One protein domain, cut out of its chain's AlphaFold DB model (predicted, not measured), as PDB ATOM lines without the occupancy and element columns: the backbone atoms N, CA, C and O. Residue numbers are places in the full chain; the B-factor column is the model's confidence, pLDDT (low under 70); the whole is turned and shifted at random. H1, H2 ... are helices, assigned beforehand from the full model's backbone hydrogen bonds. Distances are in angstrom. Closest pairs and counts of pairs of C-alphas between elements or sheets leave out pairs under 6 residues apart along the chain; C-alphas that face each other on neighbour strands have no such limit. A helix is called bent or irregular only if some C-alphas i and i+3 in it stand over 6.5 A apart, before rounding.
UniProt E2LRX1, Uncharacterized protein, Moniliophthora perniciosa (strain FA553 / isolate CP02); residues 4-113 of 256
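Overview. This is residues 4 to 113 of the 256 residues of an uncharacterized protein of Moniliophthora perniciosa (strain FA553 / isolate CP02) (UniProt E2LRX1). Three long helices make the core: H2 and H4 lie side by side, and H3 crosses both of them at a steep tilt, while the short helix H1 stands near the beginning of H3 and touches no helix. Two long loops join these parts, residues 12 to 30 between H1 and H2, and residues 72 to 94 between H3 and H4. The printed part has 110 residues with four named helices, in the order H1, H2, H3, H4, and no named strand, and the class is all helix. The whole is compact, with a radius of gyration of the C-alphas of 13.4 A and spans of 42 by 30 by 22 A.

Arrangement. Begin at H1, residues 4 to 11, and look from it to H3, residues 53 to 71: they are close but not clearly touching, and their closest C-alphas, those of Glu 5 and Leu 54, are 6.6 A apart. These two run the same way at a steep tilt of 35.2 degrees, only just past shallow. H1 is apart from H2, residues 31 to 47, but only just, with their closest C-alphas 8.2 A apart. H2, with its residues 38 to 45 alone, touches residues 55 to 62 of H3; the closest C-alphas are those of Tyr 45 and Lys 55, at 5.6 A. H2 and H3 form a helical hairpin, running opposite ways at a steep tilt of 44 degrees. Go on to H4, residues 95 to 111, which touches H2 at a shallow tilt of 12 degrees, the same way; C-alphas 42 and 107 are their closest, at 5.2 A. H4 also touches H3, opposite ways at a steep tilt of 47 degrees, with C-alphas 66 and 104 closest at 5.7 A. H1 and H4 are apart. The helix packing is mostly crossed, but only just: of these 3 touching pairs 1 is at a shallow tilt. In H1, H3 and H4 every O i to N i+4 pair is within hydrogen-bond range; in H2 it is 8 of 13.

Along the chain. Find C-alpha 4 at (-32.308, -1.013, -24.709), where H1 begins; it runs 10.7 A to C-alpha 11. H2 runs 25.5 A from C-alpha 31 to C-alpha 47 and is irregular, only just: C-alphas 33 and 36 are 6.9 A apart. H3, the longest helix with 19 residues, starts at C-alpha 53, (-25.993, -8.560, -31.849), and spans 27.0 A. H4 runs 25.0 A and ends at C-alpha 111, (-19.059, -14.152, -19.976).

Size, cuts and confidence. The two C-alphas farthest apart are those of Ser 51 and Ser 91, at 42.1 A. The printed part has no cut. The links H1 to H2 and H3 to H4 are long, and H2 to H3 is tight. The mean pLDDT of the printed part is 79.3; look for values under 70 at residue 11, residues 15 to 18, 26 to 36 and 50 to 51, and residue 113.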
ATOM      1  N   ILE A   4     -33.513  -0.441 -25.324       71.19
ATOM      2  CA  ILE A   4     -32.308  -1.013 -24.709       71.19
ATOM      3  C   ILE A   4     -31.102  -0.923 -25.656       71.19
ATOM      4  O   ILE A   4     -30.009  -0.560 -25.232       71.19
ATOM      5  N   GLU A   5     -31.282  -1.213 -26.947       70.69
ATOM      6  CA  GLU A   5     -30.205  -1.057 -27.936       70.69
ATOM      7  C   GLU A   5     -29.734   0.394 -28.009       70.69
ATOM      8  O   GLU A   5     -28.533   0.661 -28.026       70.69
ATOM      9  N   GLN A   6     -30.682   1.335 -28.021       73.62
ATOM     10  CA  GLN A   6     -30.368   2.753 -28.100       73.62
ATOM     11  C   GLN A   6     -29.685   3.249 -26.823       73.62
ATOM     12  O   GLN A   6     -28.729   4.016 -26.921       73.62
ATOM     13  N   SER A   7     -30.114   2.798 -25.640       72.31
ATOM     14  CA  SER A   7     -29.472   3.181 -24.381       72.31
ATOM     15  C   SER A   7     -28.060   2.625 -24.263       72.31
ATOM     16  O   SER A   7     -27.151   3.379 -23.937       72.31
ATOM     17  N   VAL A   8     -27.860   1.338 -24.575       74.50
ATOM     18  CA  VAL A   8     -26.529   0.720 -24.521       74.50
ATOM     19  C   VAL A   8     -25.602   1.448 -25.485       74.50
ATOM     20  O   VAL A   8     -24.610   2.004 -25.034       74.50
ATOM     21  N   ALA A   9     -25.982   1.569 -26.762       74.88
ATOM     22  CA  ALA A   9     -25.163   2.244 -27.767       74.88
ATOM     23  C   ALA A   9     -24.886   3.720 -27.437       74.88
ATOM     24  O   ALA A   9     -23.815   4.225 -27.759       74.88
ATOM     25  N   THR A  10     -25.828   4.426 -26.805       74.12
ATOM     26  CA  THR A  10     -25.616   5.824 -26.401       74.12
ATOM     27  C   THR A  10     -24.566   5.927 -25.301       74.12
ATOM     28  O   THR A  10     -23.716   6.810 -25.360       74.12
ATOM     29  N   VAL A  11     -24.603   5.042 -24.303       69.62
ATOM     30  CA  VAL A  11     -23.683   5.120 -23.161       69.62
ATOM     31  C   VAL A  11     -22.293   4.603 -23.532       69.62
ATOM     32  O   VAL A  11     -21.295   5.230 -23.201       69.62
ATOM     33  N   THR A  12     -22.208   3.518 -24.296       73.38
ATOM     34  CA  THR A  12     -20.935   2.883 -24.668       73.38
ATOM     35  C   THR A  12     -20.253   3.496 -25.893       73.38
ATOM     36  O   THR A  12     -19.245   2.965 -26.336       73.38
ATOM     37  N   ASN A  13     -20.803   4.556 -26.495       74.19
ATOM     38  CA  ASN A  13     -20.194   5.244 -27.645       74.19
ATOM     39  C   ASN A  13     -19.962   6.743 -27.388       74.19
ATOM     40  O   ASN A  13     -19.542   7.479 -28.280       74.19
ATOM     41  N   ARG A  14     -20.276   7.228 -26.180       70.12
ATOM     42  CA  ARG A  14     -20.113   8.637 -25.818       70.12
ATOM     43  C   ARG A  14     -18.752   8.851 -25.166       70.12
ATOM     44  O   ARG A  14     -18.601   8.752 -23.943       70.12
ATOM     45  N   THR A  15     -17.773   9.148 -26.014       67.94
ATOM     46  CA  THR A  15     -16.409   9.447 -25.583       67.94
ATOM     47  C   THR A  15     -16.350  10.740 -24.761       67.94
ATOM     48  O   THR A  15     -17.110  11.681 -24.997       67.94
ATOM     49  N   GLY A  16     -15.492  10.767 -23.739       64.31
ATOM     50  CA  GLY A  16     -15.292  11.908 -22.835       64.31
ATOM     51  C   GLY A  16     -16.354  12.094 -21.744       64.31
ATOM     52  O   GLY A  16     -16.239  13.033 -20.963       64.31
ATOM     53  N   VAL A  17     -17.376  11.229 -21.683       64.81
ATOM     54  CA  VAL A  17     -18.399  11.241 -20.614       64.81
ATOM     55  C   VAL A  17     -18.472   9.892 -19.908       64.81
ATOM     56  O   VAL A  17     -18.404   9.836 -18.690       64.81
ATOM     57  N   TRP A  18     -18.587   8.805 -20.675       69.19
ATOM     58  CA  TRP A  18     -18.711   7.448 -20.127       69.19
ATOM     59  C   TRP A  18     -17.530   6.559 -20.492       69.19
ATOM     60  O   TRP A  18     -17.243   5.588 -19.803       69.19
ATOM     61  N   GLN A  19     -16.822   6.884 -21.569       76.56
ATOM     62  CA  GLN A  19     -15.717   6.088 -22.085       76.56
ATOM     63  C   GLN A  19     -14.620   7.010 -22.611       76.56
ATOM     64  O   GLN A  19     -14.887   8.105 -23.099       76.56
ATOM     65  N   LYS A  20     -13.373   6.575 -22.514       77.44
ATOM     66  CA  LYS A  20     -12.215   7.206 -23.141       77.44
ATOM     67  C   LYS A  20     -12.098   6.748 -24.596       77.44
ATOM     68  O   LYS A  20     -12.697   5.752 -24.997       77.44
ATOM     69  N   ASP A  21     -11.268   7.433 -25.379       80.81
ATOM     70  CA  ASP A  21     -11.043   7.101 -26.797       80.81
ATOM     71  C   ASP A  21     -10.462   5.689 -27.012       80.81
ATOM     72  O   ASP A  21     -10.584   5.115 -28.089       80.81
ATOM     73  N   ASN A  22      -9.847   5.108 -25.978       78.88
ATOM     74  CA  ASN A  22      -9.321   3.740 -25.983       78.88
ATOM     75  C   ASN A  22     -10.381   2.667 -25.678       78.88
ATOM     76  O   ASN A  22     -10.046   1.492 -25.545       78.88
ATOM     77  N   GLY A  23     -11.645   3.057 -25.535       79.38
ATOM     78  CA  GLY A  23     -12.722   2.128 -25.253       79.38
ATOM     79  C   GLY A  23     -12.836   1.718 -23.780       79.38
ATOM     80  O   GLY A  23     -13.654   0.861 -23.460       79.38
ATOM     81  N   ILE A  24     -12.068   2.323 -22.874       84.94
ATOM     82  CA  ILE A  24     -12.141   2.049 -21.435       84.94
ATOM     83  C   ILE A  24     -13.052   3.083 -20.780       84.94
ATOM     84  O   ILE A  24     -12.936   4.271 -21.064       84.94
ATOM     85  N   GLN A  25     -13.950   2.652 -19.896       78.94
ATOM     86  CA  GLN A  25     -14.786   3.541 -19.088       78.94
ATOM     87  C   GLN A  25     -13.985   4.698 -18.462       78.94
ATOM     88  O   GLN A  25     -12.938   4.495 -17.841       78.94
ATOM     89  N   ALA A  26     -14.489   5.920 -18.647       68.31
ATOM     90  CA  ALA A  26     -13.946   7.120 -18.028       68.31
ATOM     91  C   ALA A  26     -14.441   7.160 -16.575       68.31
ATOM     92  O   ALA A  26     -15.617   7.400 -16.318       68.31
ATOM     93  N   ASN A  27     -13.567   6.796 -15.634       63.97
ATOM     94  CA  ASN A  27     -13.884   6.733 -14.202       63.97
ATOM     95  C   ASN A  27     -13.246   7.898 -13.419       63.97
ATOM     96  O   ASN A  27     -12.859   7.765 -12.262       63.97
ATOM     97  N   ASP A  28     -13.073   9.026 -14.103       56.44
ATOM     98  CA  ASP A  28     -12.485  10.278 -13.629       56.44
ATOM     99  C   ASP A  28     -13.418  11.070 -12.698       56.44
ATOM    100  O   ASP A  28     -12.945  11.888 -11.906       56.44
ATOM    101  N   ASN A  29     -14.716  10.764 -12.723       51.09
ATOM    102  CA  ASN A  29     -15.733  11.381 -11.880       51.09
ATOM    103  C   ASN A  29     -16.325  10.321 -10.944       51.09
ATOM    104  O   ASN A  29     -16.704   9.248 -11.405       51.09
ATOM    105  N   ASP A  30     -16.327  10.636  -9.647       53.81
ATOM    106  CA  ASP A  30     -16.859   9.876  -8.508       53.81
ATOM    107  C   ASP A  30     -17.310   8.435  -8.826       53.81
ATOM    108  O   ASP A  30     -18.409   8.184  -9.323       53.81
ATOM    109  N   ILE A  31     -16.439   7.475  -8.503       53.16
ATOM    110  CA  ILE A  31     -16.563   6.028  -8.754       53.16
ATOM    111  C   ILE A  31     -17.953   5.472  -8.363       53.16
ATOM    112  O   ILE A  31     -18.412   4.474  -8.918       53.16
ATOM    113  N   LEU A  32     -18.657   6.137  -7.443       48.31
ATOM    114  CA  LEU A  32     -20.008   5.809  -6.991       48.31
ATOM    115  C   LEU A  32     -21.106   5.991  -8.056       48.31
ATOM    116  O   LEU A  32     -22.084   5.246  -8.030       48.31
ATOM    117  N   GLU A  33     -20.970   6.929  -8.999       52.69
ATOM    118  CA  GLU A  33     -21.957   7.112 -10.081       52.69
ATOM    119  C   GLU A  33     -21.790   6.063 -11.196       52.69
ATOM    120  O   GLU A  33     -22.752   5.705 -11.878       52.69
ATOM    121  N   ASN A  34     -20.584   5.504 -11.325       57.09
ATOM    122  CA  ASN A  34     -20.187   4.585 -12.390       57.09
ATOM    123  C   ASN A  34     -20.248   3.094 -12.018       57.09
ATOM    124  O   ASN A  34     -20.321   2.257 -12.923       57.09
ATOM    125  N   GLN A  35     -20.249   2.745 -10.726       61.34
ATOM    126  CA  GLN A  35     -20.305   1.351 -10.243       61.34
ATOM    127  C   GLN A  35     -21.521   0.589 -10.810       61.34
ATOM    128  O   GLN A  35     -21.416  -0.463 -11.443       61.34
ATOM    129  N   GLY A  36     -22.708   1.198 -10.744       68.38
ATOM    130  CA  GLY A  36     -23.934   0.549 -11.218       68.38
ATOM    131  C   GLY A  36     -23.964   0.239 -12.722       68.38
ATOM    132  O   GLY A  36     -24.753  -0.606 -13.149       68.38
ATOM    133  N   PHE A  37     -23.126   0.894 -13.532       78.06
ATOM    134  CA  PHE A  37     -23.147   0.745 -14.985       78.06
ATOM    135  C   PHE A  37     -22.685  -0.646 -15.429       78.06
ATOM    136  O   PHE A  37     -23.421  -1.343 -16.132       78.06
ATOM    137  N   ILE A  38     -21.507  -1.088 -14.982       81.94
ATOM    138  CA  ILE A  38     -20.967  -2.403 -15.356       81.94
ATOM    139  C   ILE A  38     -21.825  -3.529 -14.787       81.94
ATOM    140  O   ILE A  38     -22.132  -4.486 -15.501       81.94
ATOM    141  N   GLY A  39     -22.281  -3.385 -13.539       81.25
ATOM    142  CA  GLY A  39     -23.233  -4.319 -12.941       81.25
ATOM    143  C   GLY A  39     -24.522  -4.425 -13.762       81.25
ATOM    144  O   GLY A  39     -24.962  -5.525 -14.094       81.25
ATOM    145  N   GLY A  40     -25.089  -3.286 -14.170       80.94
ATOM    146  CA  GLY A  40     -26.279  -3.221 -15.016       80.94
ATOM    147  C   GLY A  40     -26.084  -3.858 -16.395       80.94
ATOM    148  O   GLY A  40     -26.966  -4.588 -16.853       80.94
ATOM    149  N   LEU A  41     -24.930  -3.653 -17.040       82.69
ATOM    150  CA  LEU A  41     -24.601  -4.305 -18.315       82.69
ATOM    151  C   LEU A  41     -24.449  -5.818 -18.160       82.69
ATOM    152  O   LEU A  41     -24.931  -6.565 -19.011       82.69
ATOM    153  N   GLY A  42     -23.821  -6.277 -17.076       83.50
ATOM    154  CA  GLY A  42     -23.703  -7.700 -16.766       83.50
ATOM    155  C   GLY A  42     -25.065  -8.368 -16.559       83.50
ATOM    156  O   GLY A  42     -25.282  -9.487 -17.019       83.50
ATOM    157  N   GLU A  43     -26.012  -7.683 -15.916       82.88
ATOM    158  CA  GLU A  43     -27.397  -8.159 -15.784       82.88
ATOM    159  C   GLU A  43     -28.163  -8.116 -17.115       82.88
ATOM    160  O   GLU A  43     -28.941  -9.024 -17.415       82.88
ATOM    161  N   ALA A  44     -27.952  -7.082 -17.932       81.56
ATOM    162  CA  ALA A  44     -28.562  -6.985 -19.254       81.56
ATOM    163  C   ALA A  44     -28.074  -8.113 -20.174       81.56
ATOM    164  O   ALA A  44     -28.890  -8.750 -20.837       81.56
ATOM    165  N   TYR A  45     -26.774  -8.418 -20.159       82.50
ATOM    166  CA  TYR A  45     -26.166  -9.500 -20.935       82.50
ATOM    167  C   TYR A  45     -26.855 -10.858 -20.719       82.50
ATOM    168  O   TYR A  45     -27.137 -11.567 -21.687       82.50
ATOM    169  N   GLU A  46     -27.190 -11.193 -19.471       84.69
ATOM    170  CA  GLU A  46     -27.879 -12.446 -19.124       84.69
ATOM    171  C   GLU A  46     -29.319 -12.504 -19.646       84.69
ATOM    172  O   GLU A  46     -29.855 -13.576 -19.928       84.69
ATOM    173  N   ARG A  47     -29.958 -11.340 -19.794       82.12
ATOM    174  CA  ARG A  47     -31.351 -11.227 -20.245       82.12
ATOM    175  C   ARG A  47     -31.485 -11.160 -21.763       82.12
ATOM    176  O   ARG A  47     -32.573 -11.410 -22.276       82.12
ATOM    177  N   LEU A  48     -30.409 -10.822 -22.473       80.38
ATOM    178  CA  LEU A  48     -30.391 -10.784 -23.933       80.38
ATOM    179  C   LEU A  48     -30.392 -12.199 -24.517       80.38
ATOM    180  O   LEU A  48     -29.747 -13.122 -23.994       80.38
ATOM    181  N   ALA A  49     -31.095 -12.376 -25.637       76.94
ATOM    182  CA  ALA A  49     -31.138 -13.659 -26.311       76.94
ATOM    183  C   ALA A  49     -29.755 -13.990 -26.885       76.94
ATOM    184  O   ALA A  49     -29.000 -13.122 -27.319       76.94
ATOM    185  N   SER A  50     -29.405 -15.277 -26.894       67.44
ATOM    186  CA  SER A  50     -28.068 -15.736 -27.297       67.44
ATOM    187  C   SER A  50     -27.670 -15.367 -28.734       67.44
ATOM    188  O   SER A  50     -26.485 -15.370 -29.042       67.44
ATOM    189  N   SER A  51     -28.632 -15.043 -29.603       64.44
ATOM    190  CA  SER A  51     -28.410 -14.621 -30.992       64.44
ATOM    191  C   SER A  51     -28.365 -13.102 -31.195       64.44
ATOM    192  O   SER A  51     -28.202 -12.654 -32.329       64.44
ATOM    193  N   ASP A  52     -28.545 -12.297 -30.146       78.06
ATOM    194  CA  ASP A  52     -28.663 -10.848 -30.294       78.06
ATOM    195  C   ASP A  52     -27.293 -10.205 -30.543       78.06
ATOM    196  O   ASP A  52     -26.358 -10.360 -29.754       78.06
ATOM    197  N   ASN A  53     -27.182  -9.390 -31.599       82.94
ATOM    198  CA  ASN A  53     -25.993  -8.560 -31.849       82.94
ATOM    199  C   ASN A  53     -25.640  -7.697 -30.629       82.94
ATOM    200  O   ASN A  53     -24.467  -7.490 -30.326       82.94
ATOM    201  N   LEU A  54     -26.660  -7.246 -29.897       81.50
ATOM    202  CA  LEU A  54     -26.503  -6.496 -28.661       81.50
ATOM    203  C   LEU A  54     -25.844  -7.322 -27.546       81.50
ATOM    204  O   LEU A  54     -25.072  -6.772 -26.763       81.50
ATOM    205  N   LYS A  55     -26.092  -8.636 -27.486       83.56
ATOM    206  CA  LYS A  55     -25.451  -9.524 -26.510       83.56
ATOM    207  C   LYS A  55     -23.961  -9.657 -26.800       83.56
ATOM    208  O   LYS A  55     -23.152  -9.484 -25.894       83.56
ATOM    209  N   ASN A  56     -23.606  -9.875 -28.067       84.31
ATOM    210  CA  ASN A  56     -22.209  -9.943 -28.510       84.31
ATOM    211  C   ASN A  56     -21.474  -8.614 -28.299       84.31
ATOM    212  O   ASN A  56     -20.328  -8.600 -27.853       84.31
ATOM    213  N   TYR A  57     -22.145  -7.496 -28.582       83.81
ATOM    214  CA  TYR A  57     -21.614  -6.163 -28.321       83.81
ATOM    215  C   TYR A  57     -21.359  -5.938 -26.824       83.81
ATOM    216  O   TYR A  57     -20.246  -5.591 -26.437       83.81
ATOM    217  N   THR A  58     -22.359  -6.215 -25.981       84.94
ATOM    218  CA  THR A  58     -22.252  -6.089 -24.516       84.94
ATOM    219  C   THR A  58     -21.134  -6.975 -23.965       84.94
ATOM    220  O   THR A  58     -20.334  -6.515 -23.156       84.94
ATOM    221  N   ALA A  59     -21.021  -8.217 -24.446       86.38
ATOM    222  CA  ALA A  59     -19.942  -9.125 -24.063       86.38
ATOM    223  C   ALA A  59     -18.559  -8.578 -24.434       86.38
ATOM    224  O   ALA A  59     -17.644  -8.604 -23.614       86.38
ATOM    225  N   SER A  60     -18.417  -8.058 -25.655       85.75
ATOM    226  CA  SER A  60     -17.154  -7.492 -26.141       85.75
ATOM    227  C   SER A  60     -16.747  -6.266 -25.325       85.75
ATOM    228  O   SER A  60     -15.589  -6.146 -24.939       85.75
ATOM    229  N   PHE A  61     -17.702  -5.391 -25.006       86.31
ATOM    230  CA  PHE A  61     -17.464  -4.231 -24.152       86.31
ATOM    231  C   PHE A  61     -17.004  -4.650 -22.747       86.31
ATOM    232  O   PHE A  61     -15.963  -4.196 -22.280       86.31
ATOM    233  N   LEU A  62     -17.723  -5.570 -22.093       88.62
ATOM    234  CA  LEU A  62     -17.356  -6.071 -20.762       88.62
ATOM    235  C   LEU A  62     -15.971  -6.742 -20.752       88.62
ATOM    236  O   LEU A  62     -15.228  -6.586 -19.784       88.62
ATOM    237  N   ALA A  63     -15.597  -7.437 -21.829       88.25
ATOM    238  CA  ALA A  63     -14.275  -8.044 -21.968       88.25
ATOM    239  C   ALA A  63     -13.147  -7.000 -22.052       88.25
ATOM    240  O   ALA A  63     -12.103  -7.185 -21.431       88.25
ATOM    241  N   VAL A  64     -13.358  -5.885 -22.764       89.38
ATOM    242  CA  VAL A  64     -12.392  -4.770 -22.802       89.38
ATOM    243  C   VAL A  64     -12.184  -4.195 -21.400       89.38
ATOM    244  O   VAL A  64     -11.043  -4.021 -20.976       89.38
ATOM    245  N   GLN A  65     -13.270  -3.985 -20.647       89.50
ATOM    246  CA  GLN A  65     -13.185  -3.492 -19.269       89.50
ATOM    247  C   GLN A  65     -12.435  -4.465 -18.356       89.50
ATOM    248  O   GLN A  65     -11.574  -4.051 -17.582       89.50
ATOM    249  N   TYR A  66     -12.728  -5.760 -18.472       89.88
ATOM    250  CA  TYR A  66     -12.062  -6.809 -17.703       89.88
ATOM    251  C   TYR A  66     -10.552  -6.855 -17.961       89.88
ATOM    252  O   TYR A  66      -9.766  -6.872 -17.013       89.88
ATOM    253  N   ASN A  67     -10.138  -6.805 -19.230       89.38
ATOM    254  CA  ASN A  67      -8.721  -6.807 -19.589       89.38
ATOM    255  C   ASN A  67      -8.009  -5.544 -19.094       89.38
ATOM    256  O   ASN A  67      -6.925  -5.640 -18.531       89.38
ATOM    257  N   ALA A  68      -8.636  -4.371 -19.215       89.75
ATOM    258  CA  ALA A  68      -8.080  -3.120 -18.703       89.75
ATOM    259  C   ALA A  68      -7.812  -3.173 -17.187       89.75
ATOM    260  O   ALA A  68      -6.731  -2.802 -16.723       89.75
ATOM    261  N   VAL A  69      -8.763  -3.706 -16.410       89.12
ATOM    262  CA  VAL A  69      -8.612  -3.880 -14.956       89.12
ATOM    263  C   VAL A  69      -7.445  -4.811 -14.614       89.12
ATOM    264  O   VAL A  69      -6.707  -4.532 -13.668       89.12
ATOM    265  N   LEU A  70      -7.256  -5.894 -15.371       88.06
ATOM    266  CA  LEU A  70      -6.189  -6.866 -15.118       88.06
ATOM    267  C   LEU A  70      -4.805  -6.427 -15.603       88.06
ATOM    268  O   LEU A  70      -3.814  -6.798 -14.980       88.06
ATOM    269  N   GLU A  71      -4.723  -5.682 -16.703       88.88
ATOM    270  CA  GLU A  71      -3.447  -5.386 -17.370       88.88
ATOM    271  C   GLU A  71      -2.918  -3.979 -17.077       88.88
ATOM    272  O   GLU A  71      -1.707  -3.769 -17.085       88.88
ATOM    273  N   LEU A  72      -3.804  -3.009 -16.825       88.81
ATOM    274  CA  LEU A  72      -3.440  -1.589 -16.725       88.81
ATOM    275  C   LEU A  72      -3.717  -0.998 -15.340       88.81
ATOM    276  O   LEU A  72      -3.005  -0.096 -14.896       88.81
ATOM    277  N   ALA A  73      -4.753  -1.489 -14.654       88.69
ATOM    278  CA  ALA A  73      -5.194  -0.935 -13.375       88.69
ATOM    279  C   ALA A  73      -4.496  -1.555 -12.156       88.69
ATOM    280  O   ALA A  73      -4.612  -1.016 -11.057       88.69
ATOM    281  N   THR A  74      -3.801  -2.679 -12.319       88.81
ATOM    282  CA  THR A  74      -3.114  -3.410 -11.247       88.81
ATOM    283  C   THR A  74      -1.687  -3.734 -11.667       88.81
ATOM    284  O   THR A  74      -1.378  -3.826 -12.853       88.81
ATOM    285  N   GLU A  75      -0.802  -3.902 -10.692       86.25
ATOM    286  CA  GLU A  75       0.593  -4.258 -10.944       86.25
ATOM    287  C   GLU A  75       0.860  -5.703 -10.515       86.25
ATOM    288  O   GLU A  75       0.744  -6.064  -9.338       86.25
ATOM    289  N   GLY A  76       1.235  -6.545 -11.481       76.81
ATOM    290  CA  GLY A  76       1.515  -7.958 -11.244       76.81
ATOM    291  C   GLY A  76       0.346  -8.668 -10.552       76.81
ATOM    292  O   GLY A  76      -0.791  -8.611 -11.004       76.81
ATOM    293  N   GLN A  77       0.622  -9.341  -9.431       75.19
ATOM    294  CA  GLN A  77      -0.398 -10.024  -8.620       75.19
ATOM    295  C   GLN A  77      -0.759  -9.261  -7.336       75.19
ATOM    296  O   GLN A  77      -1.154  -9.880  -6.346       75.19
ATOM    297  N   SER A  78      -0.598  -7.932  -7.311       82.12
ATOM    298  CA  SER A  78      -0.934  -7.134  -6.125       82.12
ATOM    299  C   SER A  78      -2.430  -7.184  -5.793       82.12
ATOM    300  O   SER A  78      -2.792  -7.103  -4.621       82.12
ATOM    301  N   ASN A  79      -3.284  -7.379  -6.809       86.12
ATOM    302  CA  ASN A  79      -4.743  -7.252  -6.721       86.12
ATOM    303  C   ASN A  79      -5.168  -5.894  -6.137       86.12
ATOM    304  O   ASN A  79      -6.182  -5.805  -5.449       86.12
ATOM    305  N   VAL A  80      -4.362  -4.856  -6.376       88.44
ATOM    306  CA  VAL A  80      -4.663  -3.478  -6.001       88.44
ATOM    307  C   VAL A  80      -5.027  -2.730  -7.273       88.44
ATOM    308  O   VAL A  80      -4.162  -2.294  -8.028       88.44
ATOM    309  N   TYR A  81      -6.330  -2.622  -7.511       88.00
ATOM    310  CA  TYR A  81      -6.872  -1.965  -8.698       88.00
ATOM    311  C   TYR A  81      -7.000  -0.449  -8.530       88.00
ATOM    312  O   TYR A  81      -7.512   0.024  -7.514       88.00
ATOM    313  N   SER A  82      -6.576   0.287  -9.555       86.44
ATOM    314  CA  SER A  82      -6.799   1.722  -9.708       86.44
ATOM    315  C   SER A  82      -8.258   2.032 -10.035       86.44
ATOM    316  O   SER A  82      -8.917   1.270 -10.747       86.44
ATOM    317  N   GLY A  83      -8.756   3.174  -9.556       79.19
ATOM    318  CA  GLY A  83     -10.038   3.726  -9.998       79.19
ATOM    319  C   GLY A  83     -10.038   4.043 -11.496       79.19
ATOM    320  O   GLY A  83     -11.038   3.816 -12.168       79.19
ATOM    321  N   ASP A  84      -8.898   4.473 -12.045       84.81
ATOM    322  CA  ASP A  84      -8.714   4.635 -13.486       84.81
ATOM    323  C   ASP A  84      -8.229   3.322 -14.110       84.81
ATOM    324  O   ASP A  84      -7.063   2.941 -13.983       84.81
ATOM    325  N   TRP A  85      -9.118   2.624 -14.821       87.62
ATOM    326  CA  TRP A  85      -8.775   1.337 -15.434       87.62
ATOM    327  C   TRP A  85      -7.844   1.451 -16.638       87.62
ATOM    328  O   TRP A  85      -7.346   0.437 -17.108       87.62
ATOM    329  N   SER A  86      -7.576   2.660 -17.136       87.75
ATOM    330  CA  SER A  86      -6.512   2.872 -18.127       87.75
ATOM    331  C   SER A  86      -5.121   3.012 -17.497       87.75
ATOM    332  O   SER A  86      -4.136   3.172 -18.218       87.75
ATOM    333  N   GLY A  87      -5.043   2.918 -16.167       85.94
ATOM    334  CA  GLY A  87      -3.824   3.061 -15.389       85.94
ATOM    335  C   GLY A  87      -3.484   4.520 -15.050       85.94
ATOM    336  O   GLY A  87      -4.211   5.443 -15.422       85.94
ATOM    337  N   PRO A  88      -2.366   4.747 -14.337       87.75
ATOM    338  CA  PRO A  88      -1.462   3.723 -13.808       87.75
ATOM    339  C   PRO A  88      -2.064   2.953 -12.610       87.75
ATOM    340  O   PRO A  88      -3.035   3.421 -12.004       87.75
ATOM    341  N   PRO A  89      -1.483   1.796 -12.236       85.56
ATOM    342  CA  PRO A  89      -1.852   1.076 -11.020       85.56
ATOM    343  C   PRO A  89      -1.663   1.916  -9.752       85.56
ATOM    344  O   PRO A  89      -0.790   2.784  -9.684       85.56
ATOM    345  N   GLN A  90      -2.449   1.623  -8.715       84.00
ATOM    346  CA  GLN A  90      -2.294   2.252  -7.404       84.00
ATOM    347  C   GLN A  90      -1.442   1.390  -6.469       84.00
ATOM    348  O   GLN A  90      -1.550   0.169  -6.442       84.00
ATOM    349  N   SER A  91      -0.616   2.037  -5.643       82.94
ATOM    350  CA  SER A  91       0.232   1.342  -4.661       82.94
ATOM    351  C   SER A  91      -0.508   0.958  -3.373       82.94
ATOM    352  O   SER A  91       0.021   0.192  -2.570       82.94
ATOM    353  N   ALA A  92      -1.705   1.504  -3.145       85.81
ATOM    354  CA  ALA A  92      -2.515   1.247  -1.959       85.81
ATOM    355  C   ALA A  92      -3.987   1.040  -2.343       85.81
ATOM    356  O   ALA A  92      -4.478   1.731  -3.237       85.81
ATOM    357  N   PRO A  93      -4.700   0.115  -1.674       85.31
ATOM    358  CA  PRO A  93      -6.097  -0.149  -1.970       85.31
ATOM    359  C   PRO A  93      -6.987   0.998  -1.492       85.31
ATOM    360  O   PRO A  93      -6.924   1.416  -0.337       85.31
ATOM    361  N   ASP A  94      -7.868   1.441  -2.381       84.88
ATOM    362  CA  ASP A  94      -8.987   2.326  -2.080       84.88
ATOM    363  C   ASP A  94     -10.315   1.562  -2.199       84.88
ATOM    364  O   ASP A  94     -10.519   0.808  -3.149       84.88
ATOM    365  N   VAL A  95     -11.222   1.756  -1.239       83.31
ATOM    366  CA  VAL A  95     -12.471   0.981  -1.133       83.31
ATOM    367  C   VAL A  95     -13.324   1.119  -2.391       83.31
ATOM    368  O   VAL A  95     -13.823   0.112  -2.892       83.31
ATOM    369  N   SER A  96     -13.470   2.334  -2.918       81.38
ATOM    370  CA  SER A  96     -14.301   2.595  -4.096       81.38
ATOM    371  C   SER A  96     -13.711   1.943  -5.342       81.38
ATOM    372  O   SER A  96     -14.429   1.280  -6.092       81.38
ATOM    373  N   SER A  97     -12.395   2.065  -5.518       83.81
ATOM    374  CA  SER A  97     -11.657   1.479  -6.643       83.81
ATOM    375  C   SER A  97     -11.701  -0.053  -6.618       83.81
ATOM    376  O   SER A  97     -11.991  -0.686  -7.635       83.81
ATOM    377  N   GLN A  98     -11.512  -0.661  -5.440       86.81
ATOM    378  CA  GLN A  98     -11.639  -2.113  -5.272       86.81
ATOM    379  C   GLN A  98     -13.076  -2.595  -5.524       86.81
ATOM    380  O   GLN A  98     -13.276  -3.625  -6.166       86.81
ATOM    381  N   ALA A  99     -14.079  -1.857  -5.035       84.81
ATOM    382  CA  ALA A  99     -15.484  -2.191  -5.250       84.81
ATOM    383  C   ALA A  99     -15.854  -2.144  -6.740       84.81
ATOM    384  O   ALA A  99     -16.401  -3.119  -7.253       84.81
ATOM    385  N   ALA A 100     -15.469  -1.086  -7.456       83.88
ATOM    386  CA  ALA A 100     -15.723  -0.964  -8.892       83.88
ATOM    387  C   ALA A 100     -15.005  -2.056  -9.706       83.88
ATOM    388  O   ALA A 100     -15.600  -2.676 -10.586       83.88
ATOM    389  N   ALA A 101     -13.747  -2.364  -9.371       87.12
ATOM    390  CA  ALA A 101     -13.027  -3.467 -10.004       87.12
ATOM    391  C   ALA A 101     -13.729  -4.816  -9.771       87.12
ATOM    392  O   ALA A 101     -13.815  -5.638 -10.683       87.12
ATOM    393  N   SER A 102     -14.286  -5.043  -8.578       88.00
ATOM    394  CA  SER A 102     -14.984  -6.294  -8.265       88.00
ATOM    395  C   SER A 102     -16.210  -6.539  -9.153       88.00
ATOM    396  O   SER A 102     -16.452  -7.678  -9.551       88.00
ATOM    397  N   GLU A 103     -16.945  -5.492  -9.536       85.81
ATOM    398  CA  GLU A 103     -18.105  -5.606 -10.427       85.81
ATOM    399  C   GLU A 103     -17.695  -6.019 -11.839       85.81
ATOM    400  O   GLU A 103     -18.322  -6.900 -12.428       85.81
ATOM    401  N   VAL A 104     -16.598  -5.453 -12.351       88.25
ATOM    402  CA  VAL A 104     -16.014  -5.848 -13.640       88.25
ATOM    403  C   VAL A 104     -15.556  -7.300 -13.608       88.25
ATOM    404  O   VAL A 104     -15.855  -8.062 -14.526       88.25
ATOM    405  N   LEU A 105     -14.858  -7.709 -12.547       89.38
ATOM    406  CA  LEU A 105     -14.366  -9.080 -12.407       89.38
ATOM    407  C   LEU A 105     -15.525 -10.085 -12.331       89.38
ATOM    408  O   LEU A 105     -15.486 -11.123 -12.993       89.38
ATOM    409  N   ILE A 106     -16.590  -9.765 -11.589       89.62
ATOM    410  CA  ILE A 106     -17.807 -10.587 -11.524       89.62
ATOM    411  C   ILE A 106     -18.502 -10.640 -12.887       89.62
ATOM    412  O   ILE A 106     -18.930 -11.716 -13.304       89.62
ATOM    413  N   ALA A 107     -18.613  -9.512 -13.594       86.19
ATOM    414  CA  ALA A 107     -19.192  -9.470 -14.932       86.19
ATOM    415  C   ALA A 107     -18.377 -10.311 -15.930       86.19
ATOM    416  O   ALA A 107     -18.958 -11.065 -16.706       86.19
ATOM    417  N   GLY A 108     -17.044 -10.264 -15.852       85.38
ATOM    418  CA  GLY A 108     -16.146 -11.083 -16.668       85.38
ATOM    419  C   GLY A 108     -16.351 -12.586 -16.465       85.38
ATOM    420  O   GLY A 108     -16.391 -13.337 -17.436       85.38
ATOM    421  N   ILE A 109     -16.582 -13.036 -15.224       85.50
ATOM    422  CA  ILE A 109     -16.879 -14.451 -14.927       85.50
ATOM    423  C   ILE A 109     -18.148 -14.925 -15.654       85.50
ATOM    424  O   ILE A 109     -18.188 -16.053 -16.144       85.50
ATOM    425  N   ARG A 110     -19.171 -14.067 -15.756       83.00
ATOM    426  CA  ARG A 110     -20.452 -14.387 -16.415       83.00
ATOM    427  C   ARG A 110     -20.314 -14.595 -17.920       83.00
ATOM    428  O   ARG A 110     -21.073 -15.361 -18.505       83.00
ATOM    429  N   LEU A 111     -19.329 -13.953 -18.550       83.44
ATOM    430  CA  LEU A 111     -19.059 -14.152 -19.976       83.44
ATOM    431  C   LEU A 111     -18.645 -15.601 -20.277       83.44
ATOM    432  O   LEU A 111     -18.889 -16.081 -21.385       83.44
ATOM    433  N   GLY A 112     -18.070 -16.303 -19.290       70.81
ATOM    434  CA  GLY A 112     -17.516 -17.644 -19.452       70.81
ATOM    435  C   GLY A 112     -16.384 -17.679 -20.488       70.81
ATOM    436  O   GLY A 112     -16.071 -16.668 -21.111       70.81
ATOM    437  N   PRO A 113     -15.731 -18.827 -20.724       62.53
ATOM    438  CA  PRO A 113     -14.943 -18.982 -21.940       62.53
ATOM    439  C   PRO A 113     -15.921 -18.816 -23.108       62.53
ATOM    440  O   PRO A 113     -16.823 -19.636 -23.269       62.53
TER     441      PRO A 113